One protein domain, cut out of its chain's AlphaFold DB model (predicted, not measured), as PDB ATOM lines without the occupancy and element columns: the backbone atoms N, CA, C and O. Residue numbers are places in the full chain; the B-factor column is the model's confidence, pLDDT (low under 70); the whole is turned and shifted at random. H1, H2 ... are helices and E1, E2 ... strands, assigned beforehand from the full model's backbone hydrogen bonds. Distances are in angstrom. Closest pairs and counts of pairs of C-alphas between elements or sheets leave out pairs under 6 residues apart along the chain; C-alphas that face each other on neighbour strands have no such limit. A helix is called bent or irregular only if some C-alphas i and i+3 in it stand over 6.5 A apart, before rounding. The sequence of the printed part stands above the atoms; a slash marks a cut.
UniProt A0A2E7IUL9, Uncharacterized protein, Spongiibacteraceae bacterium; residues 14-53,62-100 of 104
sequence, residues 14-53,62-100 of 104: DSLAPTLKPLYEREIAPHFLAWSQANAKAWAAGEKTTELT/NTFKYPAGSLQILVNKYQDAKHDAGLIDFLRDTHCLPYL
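What this domain is: This is residues 14 to 53 and 62 to 100 of the 104 residues of an uncharacterized protein of Spongiibacteraceae bacterium (UniProt A0A2E7IUL9). Two long helices, H1 and H2, make a V, meeting through residues 36 to 43 and 65 to 71; short H4 lies between its arms, H3 near its open end, and E1 outside it beside H1. The 79 printed residues hold, in order, H1, E1, H2, H3 and H4: mostly helix, only just compact, close to loose (radius of gyration of the C-alphas 13.7 A), spanning 42 by 26 by 16 A.

How they stand to each other: H1, residues 14 to 44, is irregular, C-alphas 15 and 18 being 7.1 A apart, with a kink of 59 degrees near residue 22. E1, residues 49 to 53, pairs with no named strand. H2, residues 65 to 81, touches H1 at a steep tilt of 46 degrees, opposite ways; the closest C-alphas, of Ala 40 and Ala 68, are 4.2 A apart. H3, residues 85 to 93, only just touches H1, with 3 pairs of C-alphas within 8 A, the closest those of Lys 21 and Phe 90, 7.7 A. H4, residues 97 to 100, touches H1 and H2; its closest C-alphas to H2 are those of Leu 100 and Val 75, 4.8 A. Every O i to N i+4 pair is within hydrogen-bond range in H2 and H3, 19 of 27 in H1; H4 is too short for one.

Where its parts are: H1, 36.9 A long, begins at C-alpha 14 (142.924, 105.220, 162.684); H2 is 25.0 A long; H4 ends at C-alpha 100 (137.429, 125.072, 158.932).

The domain as a whole: Residues 54 to 61 are not printed, a gap of 15.2 A between C-alphas 53 and 62. No printed residue is under 70 in pLDDT.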
ATOM      1  N   ASP A  14     143.260 106.365 163.542       94.31
ATOM      2  CA  ASP A  14     142.924 105.220 162.684       94.31
ATOM      3  C   ASP A  14     142.083 104.148 163.403       94.31
ATOM      4  O   ASP A  14     141.234 103.516 162.775       94.31
ATOM      5  N   SER A  15     142.271 103.973 164.720       96.19
ATOM      6  CA  SER A  15     141.454 103.068 165.550       96.19
ATOM      7  C   SER A  15     140.031 103.604 165.716       96.19
ATOM      8  O   SER A  15     139.050 102.865 165.633       96.19
ATOM      9  N   LEU A  16     139.911 104.921 165.905       96.12
ATOM     10  CA  LEU A  16     138.646 105.598 166.186       96.12
ATOM     11  C   LEU A  16     137.851 105.939 164.918       96.12
ATOM     12  O   LEU A  16     136.625 106.044 164.953       96.12
ATOM     13  N   ALA A  17     138.525 106.124 163.784       96.50
ATOM     14  CA  ALA A  17     137.927 106.623 162.554       96.50
ATOM     15  C   ALA A  17     136.699 105.820 162.086       96.50
ATOM     16  O   ALA A  17     135.713 106.461 161.717       96.50
ATOM     17  N   PRO A  18     136.666 104.470 162.140       97.12
ATOM     18  CA  PRO A  18     135.491 103.700 161.724       97.12
ATOM     19  C   PRO A  18     134.204 104.049 162.483       97.12
ATOM     20  O   PRO A  18     133.116 103.942 161.921       97.12
ATOM     21  N   THR A  19     134.308 104.475 163.747       96.31
ATOM     22  CA  THR A  19     133.146 104.841 164.572       96.31
ATOM     23  C   THR A  19     132.881 106.346 164.566       96.31
ATOM     24  O   THR A  19     131.727 106.759 164.675       96.31
ATOM     25  N   LEU A  20     133.913 107.173 164.366       97.44
ATOM     26  CA  LEU A  20     133.777 108.627 164.286       97.44
ATOM     27  C   LEU A  20     133.270 109.117 162.926       97.44
ATOM     28  O   LEU A  20     132.429 110.014 162.895       97.44
ATOM     29  N   LYS A  21     133.738 108.546 161.808       98.12
ATOM     30  CA  LYS A  21     133.385 109.021 160.456       98.12
ATOM     31  C   LYS A  21     131.866 109.135 160.237       98.12
ATOM     32  O   LYS A  21     131.432 110.221 159.857       98.12
ATOM     33  N   PRO A  22     131.030 108.130 160.585       98.12
ATOM     34  CA  PRO A  22     129.583 108.237 160.397       98.12
ATOM     35  C   PRO A  22     128.938 109.377 161.193       98.12
ATOM     36  O   PRO A  22     127.978 109.983 160.723       98.12
ATOM     37  N   LEU A  23     129.446 109.682 162.393       98.06
ATOM     38  CA  LEU A  23     128.962 110.809 163.194       98.06
ATOM     39  C   LEU A  23     129.343 112.139 162.539       98.06
ATOM     40  O   LEU A  23     128.528 113.058 162.469       98.06
ATOM     41  N   TYR A  24     130.576 112.242 162.045       98.25
ATOM     42  CA  TYR A  24     131.052 113.470 161.428       98.25
ATOM     43  C   TYR A  24     130.341 113.766 160.106       98.25
ATOM     44  O   TYR A  24     129.885 114.889 159.901       98.25
ATOM     45  N   GLU A  25     130.164 112.752 159.260       97.88
ATOM     46  CA  GLU A  25     129.479 112.868 157.969       97.88
ATOM     47  C   GLU A  25     127.994 113.210 158.111       97.88
ATOM     48  O   GLU A  25     127.462 113.976 157.311       97.88
ATOM     49  N   ARG A  26     127.309 112.642 159.113       96.81
ATOM     50  CA  ARG A  26     125.849 112.774 159.252       96.81
ATOM     51  C   ARG A  26     125.424 113.935 160.135       96.81
ATOM     52  O   ARG A  26     124.390 114.537 159.882       96.81
ATOM     53  N   GLU A  27     126.209 114.264 161.156       97.44
ATOM     54  CA  GLU A  27     125.813 115.241 162.174       97.44
ATOM     55  C   GLU A  27     126.768 116.437 162.220       97.44
ATOM     56  O   GLU A  27     126.331 117.589 162.224       97.44
ATOM     57  N   ILE A  28     128.084 116.206 162.228       97.81
ATOM     58  CA  ILE A  28     129.029 117.308 162.459       97.81
ATOM     59  C   ILE A  28     129.134 118.230 161.247       97.81
ATOM     60  O   ILE A  28     128.947 119.436 161.396       97.81
ATOM     61  N   ALA A  29     129.400 117.700 160.055       97.88
ATOM     62  CA  ALA A  29     129.529 118.516 158.853       97.88
ATOM     63  C   ALA A  29     128.197 119.169 158.430       97.88
ATOM     64  O   ALA A  29     128.123 120.403 158.431       97.88
ATOM     65  N   PRO A  30     127.130 118.407 158.106       97.50
ATOM     66  CA  PRO A  30     125.936 118.977 157.485       97.50
ATOM     67  C   PRO A  30     125.029 119.737 158.460       97.50
ATOM     68  O   PRO A  30     124.238 120.560 158.004       97.50
ATOM     69  N   HIS A  31     125.143 119.496 159.774       96.88
ATOM     70  CA  HIS A  31     124.318 120.167 160.779       96.88
ATOM     71  C   HIS A  31     125.137 121.140 161.627       96.88
ATOM     72  O   HIS A  31     124.947 122.353 161.530       96.88
ATOM     73  N   PHE A  32     126.069 120.648 162.447       97.12
ATOM     74  CA  PHE A  32     126.762 121.500 163.419       97.12
ATOM     75  C   PHE A  32     127.643 122.575 162.761       97.12
ATOM     76  O   PHE A  32     127.507 123.763 163.072       97.12
ATOM     77  N   LEU A  33     128.539 122.188 161.851       97.56
ATOM     78  CA  LEU A  33     129.464 123.111 161.191       97.56
ATOM     79  C   LEU A  33     128.737 124.012 160.192       97.56
ATOM     80  O   LEU A  33     128.972 125.224 160.192       97.56
ATOM     81  N   ALA A  34     127.802 123.461 159.416       97.12
ATOM     82  CA  ALA A  34     126.969 124.242 158.509       97.12
ATOM     83  C   ALA A  34     126.177 125.335 159.245       97.12
ATOM     84  O   ALA A  34     126.208 126.503 158.848       97.12
ATOM     85  N   TRP A  35     125.535 124.992 160.366       97.88
ATOM     86  CA  TRP A  35     124.804 125.951 161.189       97.88
ATOM     87  C   TRP A  35     125.721 126.978 161.852       97.88
ATOM     88  O   TRP A  35     125.421 128.172 161.857       97.88
ATOM     89  N   SER A  36     126.869 126.534 162.371       97.31
ATOM     90  CA  SER A  36     127.866 127.425 162.972       97.31
ATOM     91  C   SER A  36     128.343 128.469 161.966       97.31
ATOM     92  O   SER A  36     128.435 129.653 162.297       97.31
ATOM     93  N   GLN A  37     128.584 128.055 160.719       97.25
ATOM     94  CA  GLN A  37     128.975 128.955 159.643       97.25
ATOM     95  C   GLN A  37     127.839 129.910 159.259       97.25
ATOM     96  O   GLN A  37     128.090 131.104 159.094       97.25
ATOM     97  N   ALA A  38     126.596 129.427 159.153       97.69
ATOM     98  CA  ALA A  38     125.439 130.281 158.890       97.69
ATOM     99  C   ALA A  38     125.275 131.358 159.978       97.69
ATOM    100  O   ALA A  38     125.118 132.535 159.658       97.69
ATOM    101  N   ASN A  39     125.413 130.988 161.256       98.25
ATOM    102  CA  ASN A  39     125.350 131.941 162.363       98.25
ATOM    103  C   ASN A  39     126.507 132.945 162.315       98.25
ATOM    104  O   ASN A  39     126.299 134.132 162.550       98.25
ATOM    105  N   ALA A  40     127.729 132.494 162.018       97.06
ATOM    106  CA  ALA A  40     128.879 133.385 161.885       97.06
ATOM    107  C   ALA A  40     128.686 134.407 160.752       97.06
ATOM    108  O   ALA A  40     128.963 135.590 160.951       97.06
ATOM    109  N   LYS A  41     128.143 133.971 159.606       96.75
ATOM    110  CA  LYS A  41     127.790 134.838 158.470       96.75
ATOM    111  C   LYS A  41     126.723 135.867 158.857       96.75
ATOM    112  O   LYS A  41     126.955 137.062 158.689       96.75
ATOM    113  N   ALA A  42     125.617 135.424 159.452       98.12
ATOM    114  CA  ALA A  42     124.544 136.304 159.918       98.12
ATOM    115  C   ALA A  42     125.047 137.324 160.957       98.12
ATOM    116  O   ALA A  42     124.723 138.509 160.891       98.12
ATOM    117  N   TRP A  43     125.902 136.891 161.893       97.94
ATOM    118  CA  TRP A  43     126.483 137.771 162.910       97.94
ATOM    119  C   TRP A  43     127.385 138.842 162.293       97.94
ATOM    120  O   TRP A  43     127.269 140.013 162.649       97.94
ATOM    121  N   ALA A  44     128.246 138.463 161.344       96.25
ATOM    122  CA  ALA A  44     129.107 139.401 160.626       96.25
ATOM    123  C   ALA A  44     128.303 140.420 159.798       96.25
ATOM    124  O   ALA A  44     128.693 141.582 159.713       96.25
ATOM    125  N   ALA A  45     127.160 140.006 159.242       97.50
ATOM    126  CA  ALA A  45     126.244 140.865 158.494       97.50
ATOM    127  C   ALA A  45     125.327 141.734 159.384       97.50
ATOM    128  O   ALA A  45     124.601 142.586 158.873       97.50
ATOM    129  N   GLY A  46     125.341 141.547 160.710       97.81
ATOM    130  CA  GLY A  46     124.438 142.246 161.633       97.81
ATOM    131  C   GLY A  46     122.976 141.788 161.540       97.81
ATOM    132  O   GLY A  46     122.069 142.504 161.973       97.81
ATOM    133  N   GLU A  47     122.728 140.606 160.977       98.38
ATOM    134  CA  GLU A  47     121.396 140.026 160.840       98.38
ATOM    135  C   GLU A  47     120.870 139.542 162.192       98.38
ATOM    136  O   GLU A  47     121.580 138.918 162.982       98.38
ATOM    137  N   LYS A  48     119.584 139.792 162.458       97.88
ATOM    138  CA  LYS A  48     118.937 139.394 163.721       97.88
ATOM    139  C   LYS A  48     118.627 137.903 163.798       97.88
ATOM    140  O   LYS A  48     118.544 137.365 164.901       97.88
ATOM    141  N   THR A  49     118.459 137.260 162.647       98.25
ATOM    142  CA  THR A  49     118.050 135.862 162.536       98.25
ATOM    143  C   THR A  49     119.050 135.127 161.661       98.25
ATOM    144  O   THR A  49     119.336 135.564 160.554       98.25
ATOM    145  N   THR A  50     119.554 134.003 162.155       98.44
ATOM    146  CA  THR A  50     120.299 133.024 161.368       98.44
ATOM    147  C   THR A  50     119.314 132.041 160.772       98.44
ATOM    148  O   THR A  50     118.467 131.517 161.496       98.44
ATOM    149  N   GLU A  51     119.452 131.749 159.484       98.12
ATOM    150  CA  GLU A  51     118.618 130.773 158.796       98.12
ATOM    151  C   GLU A  51     119.452 129.868 157.897       98.12
ATOM    152  O   GLU A  51     120.413 130.308 157.268       98.12
ATOM    153  N   LEU A  52     119.067 128.596 157.820       98.19
ATOM    154  CA  LEU A  52     119.697 127.624 156.937       98.19
ATOM    155  C   LEU A  52     118.697 126.524 156.580       98.19
ATOM    156  O   LEU A  52     117.967 126.032 157.441       98.19
ATOM    157  N   THR A  53     118.679 126.118 155.312       97.81
ATOM    158  CA  THR A  53     117.951 124.919 154.889       97.81
ATOM    159  C   THR A  53     118.878 123.715 154.985       97.81
ATOM    160  O   THR A  53     119.869 123.647 154.263       97.81
ATOM    161  N   ASN A  62     117.488 133.224 166.522       98.19
ATOM    162  CA  ASN A  62     118.176 134.501 166.731       98.19
ATOM    163  C   ASN A  62     119.687 134.342 166.521       98.19
ATOM    164  O   ASN A  62     120.291 133.400 167.026       98.19
ATOM    165  N   THR A  63     120.315 135.279 165.823       98.38
ATOM    166  CA  THR A  63     121.765 135.264 165.619       98.38
ATOM    167  C   THR A  63     122.497 135.507 166.937       98.38
ATOM    168  O   THR A  63     122.203 136.463 167.658       98.38
ATOM    169  N   PHE A  64     123.498 134.677 167.243       96.12
ATOM    170  CA  PHE A  64     124.259 134.772 168.488       96.12
ATOM    171  C   PHE A  64     125.744 135.074 168.247       96.12
ATOM    172  O   PHE A  64     126.413 134.424 167.448       96.12
ATOM    173  N   LYS A  65     126.301 136.002 169.035       95.94
ATOM    174  CA  LYS A  65     127.737 136.335 169.029       95.94
ATOM    175  C   LYS A  65     128.632 135.156 169.410       95.94
ATOM    176  O   LYS A  65     129.681 134.954 168.806       95.94
ATOM    177  N   TYR A  66     128.252 134.412 170.451       94.81
ATOM    178  CA  TYR A  66     129.125 133.388 171.032       94.81
ATOM    179  C   TYR A  66     129.409 132.224 170.070       94.81
ATOM    180  O   TYR A  66     130.588 131.945 169.872       94.81
ATOM    181  N   PRO A  67     128.415 131.613 169.390       91.50
ATOM    182  CA  PRO A  67     128.685 130.578 168.389       91.50
ATOM    183  C   PRO A  67     129.568 131.056 167.227       91.50
ATOM    184  O   PRO A  67     130.429 130.305 166.776       91.50
ATOM    185  N   ALA A  68     129.425 132.314 166.789       92.06
ATOM    186  CA  ALA A  68     130.313 132.896 165.778       92.06
ATOM    187  C   ALA A  68     131.775 132.940 166.263       92.06
ATOM    188  O   ALA A  68     132.689 132.551 165.539       92.06
ATOM    189  N   GLY A  69     131.995 133.344 167.519       94.69
ATOM    190  CA  GLY A  69     133.317 133.303 168.150       94.69
ATOM    191  C   GLY A  69     133.859 131.879 168.326       94.69
ATOM    192  O   GLY A  69     135.036 131.637 168.073       94.69
ATOM    193  N   SER A  70     133.009 130.922 168.709       95.19
ATOM    194  CA  SER A  70     133.392 129.512 168.861       95.19
ATOM    195  C   SER A  70     133.853 128.881 167.547       95.19
ATOM    196  O   SER A  70     134.845 128.153 167.553       95.19
ATOM    197  N   LEU A  71     133.201 129.196 166.419       95.94
ATOM    198  CA  LEU A  71     133.656 128.731 165.106       95.94
ATOM    199  C   LEU A  71     135.049 129.277 164.773       95.94
ATOM    200  O   LEU A  71     135.908 128.516 164.341       95.94
ATOM    201  N   GLN A  72     135.309 130.562 165.037       95.38
ATOM    202  CA  GLN A  72     136.633 131.143 164.796       95.38
ATOM    203  C   GLN A  72     137.728 130.467 165.637       95.38
ATOM    204  O   GLN A  72     138.836 130.247 165.153       95.38
ATOM    205  N   ILE A  73     137.424 130.099 166.885       96.38
ATOM    206  CA  ILE A  73     138.355 129.337 167.731       96.38
ATOM    207  C   ILE A  73     138.654 127.969 167.105       96.38
ATOM    208  O   ILE A  73     139.810 127.548 167.093       96.38
ATOM    209  N   LEU A  74     137.637 127.282 166.578       95.81
ATOM    210  CA  LEU A  74     137.810 125.987 165.921       95.81
ATOM    211  C   LEU A  74     138.657 126.105 164.644       95.81
ATOM    212  O   LEU A  74     139.573 125.309 164.456       95.81
ATOM    213  N   VAL A  75     138.412 127.134 163.826       96.50
ATOM    214  CA  VAL A  75     139.229 127.467 162.645       96.50
ATOM    215  C   VAL A  75     140.691 127.669 163.042       96.50
ATOM    216  O   VAL A  75     141.571 127.064 162.437       96.50
ATOM    217  N   ASN A  76     140.966 128.450 164.090       96.50
ATOM    218  CA  ASN A  76     142.336 128.691 164.551       96.50
ATOM    219  C   ASN A  76     143.019 127.392 165.014       96.50
ATOM    220  O   ASN A  76     144.145 127.120 164.610       96.50
ATOM    221  N   LYS A  77     142.318 126.545 165.780       96.69
ATOM    222  CA  LYS A  77     142.837 125.230 166.199       96.69
ATOM    223  C   LYS A  77     143.156 124.328 165.010       96.69
ATOM    224  O   LYS A  77     144.169 123.637 165.023       96.69
ATOM    225  N   TYR A  78     142.309 124.340 163.983       96.38
ATOM    226  CA  TYR A  78     142.593 123.627 162.745       96.38
ATOM    227  C   TYR A  78     143.833 124.199 162.040       96.38
ATOM    228  O   TYR A  78     144.682 123.424 161.612       96.38
ATOM    229  N   GLN A  79     144.003 125.526 161.974       96.56
ATOM    230  CA  GLN A  79     145.206 126.129 161.381       96.56
ATOM    231  C   GLN A  79     146.501 125.706 162.085       96.56
ATOM    232  O   GLN A  79     147.508 125.515 161.402       96.56
ATOM    233  N   ASP A  80     146.472 125.517 163.404       96.75
ATOM    234  CA  ASP A  80     147.623 125.024 164.169       96.75
ATOM    235  C   ASP A  80     147.891 123.528 163.901       96.75
ATOM    236  O   ASP A  80     149.041 123.090 163.849       96.75
ATOM    237  N   ALA A  81     146.833 122.739 163.689       95.81
ATOM    238  CA  ALA A  81     146.898 121.284 163.543       95.81
ATOM    239  C   ALA A  81     147.016 120.777 162.091       95.81
ATOM    240  O   ALA A  81     147.350 119.614 161.884       95.81
ATOM    241  N   LYS A  82     146.799 121.620 161.071       95.38
ATOM    242  CA  LYS A  82     146.777 121.225 159.641       95.38
ATOM    243  C   LYS A  82     148.108 120.712 159.071       95.38
ATOM    244  O   LYS A  82     148.223 120.509 157.869       95.38
ATOM    245  N   HIS A  83     149.148 120.579 159.885       95.75
ATOM    246  CA  HIS A  83     150.378 119.896 159.486       95.75
ATOM    247  C   HIS A  83     150.234 118.365 159.565       95.75
ATOM    248  O   HIS A  83     151.044 117.650 158.978       95.75
ATOM    249  N   ASP A  84     149.211 117.865 160.265       96.44
ATOM    250  CA  ASP A  84     148.887 116.444 160.354       96.44
ATOM    251  C   ASP A  84     148.053 115.992 159.141       96.44
ATOM    252  O   ASP A  84     146.929 116.454 158.918       96.44
ATOM    253  N   ALA A  85     148.618 115.085 158.340       96.19
ATOM    254  CA  ALA A  85     147.967 114.580 157.134       96.19
ATOM    255  C   ALA A  85     146.735 113.713 157.445       96.19
ATOM    256  O   ALA A  85     145.729 113.826 156.749       96.19
ATOM    257  N   GLY A  86     146.780 112.905 158.513       96.00
ATOM    258  CA  GLY A  86     145.671 112.034 158.906       96.00
ATOM    259  C   GLY A  86     144.446 112.830 159.353       96.00
ATOM    260  O   GLY A  86     143.317 112.497 158.992       96.00
ATOM    261  N   LEU A  87     144.660 113.941 160.061       96.19
ATOM    262  CA  LEU A  87     143.607 114.889 160.407       96.19
ATOM    263  C   LEU A  87     142.988 115.523 159.158       96.19
ATOM    264  O   LEU A  87     141.762 115.593 159.059       96.19
ATOM    265  N   ILE A  88     143.808 115.997 158.214       97.25
ATOM    266  CA  ILE A  88     143.300 116.611 156.977       97.25
ATOM    267  C   ILE A  88     142.464 115.609 156.185       97.25
ATOM    268  O   ILE A  88     141.366 115.955 155.747       97.25
ATOM    269  N   ASP A  89     142.962 114.387 156.013       97.44
ATOM    270  CA  ASP A  89     142.261 113.347 155.267       97.44
ATOM    271  C   ASP A  89     140.950 112.974 155.966       97.44
ATOM    272  O   ASP A  89     139.902 112.954 155.324       97.44
ATOM    273  N   PHE A  90     140.946 112.827 157.295       97.94
ATOM    274  CA  PHE A  90     139.720 112.594 158.061       97.94
ATOM    275  C   PHE A  90     138.694 113.727 157.894       97.94
ATOM    276  O   PHE A  90     137.513 113.474 157.646       97.94
ATOM    277  N   LEU A  91     139.115 114.990 158.012       97.75
ATOM    278  CA  LEU A  91     138.225 116.147 157.862       97.75
ATOM    279  C   LEU A  91     137.713 116.307 156.426       97.75
ATOM    280  O   LEU A  91     136.601 116.799 156.225       97.75
ATOM    281  N   ARG A  92     138.513 115.917 155.429       97.69
ATOM    282  CA  ARG A  92     138.123 115.917 154.017       97.69
ATOM    283  C   ARG A  92     137.103 114.822 153.730       97.69
ATOM    284  O   ARG A  92     136.058 115.125 153.157       97.69
ATOM    285  N   ASP A  93     137.393 113.598 154.165       97.88
ATOM    286  CA  ASP A  93     136.529 112.425 154.009       97.88
ATOM    287  C   ASP A  93     135.155 112.663 154.636       97.88
ATOM    288  O   ASP A  93     134.138 112.276 154.075       97.88
ATOM    289  N   THR A  94     135.125 113.365 155.769       98.31
ATOM    290  CA  THR A  94     133.894 113.662 156.511       98.31
ATOM    291  C   THR A  94     133.239 114.995 156.135       98.31
ATOM    292  O   THR A  94     132.326 115.449 156.822       98.31
ATOM    293  N   HIS A  95     133.706 115.656 155.071       97.88
ATOM    294  CA  HIS A  95     133.189 116.938 154.571       97.88
ATOM    295  C   HIS A  95     133.228 118.107 155.575       97.88
ATOM    296  O   HIS A  95     132.559 119.123 155.384       97.88
ATOM    297  N   CYS A  96     134.037 118.008 156.630       98.06
ATOM    298  CA  CYS A  96     134.203 119.063 157.631       98.06
ATOM    299  C   CYS A  96     135.158 120.167 157.167       98.06
ATOM    300  O   CYS A  96     135.010 121.326 157.559       98.06
ATOM    301  N   LEU A  97     136.137 119.809 156.332       96.88
ATOM    302  CA  LEU A  97     137.233 120.687 155.926       96.88
ATOM    303  C   LEU A  97     136.786 122.065 155.385       96.88
ATOM    304  O   LEU A  97     137.327 123.070 155.853       96.88
ATOM    305  N   PRO A  98     135.764 122.175 154.506       95.62
ATOM    306  CA  PRO A  98     135.355 123.465 153.941       95.62
ATOM    307  C   PRO A  98     134.860 124.490 154.971       95.62
ATOM    308  O   PRO A  98     134.845 125.684 154.682       95.62
ATOM    309  N   TYR A  99     134.437 124.051 156.160       96.31
ATOM    310  CA  TYR A  99     133.981 124.939 157.233       96.31
ATOM    311  C   TYR A  99     135.123 125.465 158.107       96.31
ATOM    312  O   TYR A  99     134.932 126.440 158.833       96.31
ATOM    313  N   LEU A 100     136.278 124.796 158.071       95.75
ATOM    314  CA  LEU A 100     137.429 125.072 158.932       95.75
ATOM    315  C   LEU A 100     138.545 125.813 158.196       95.75
ATOM    316  O   LEU A 100     139.400 126.436 158.828       95.75
TER     317      LEU A 100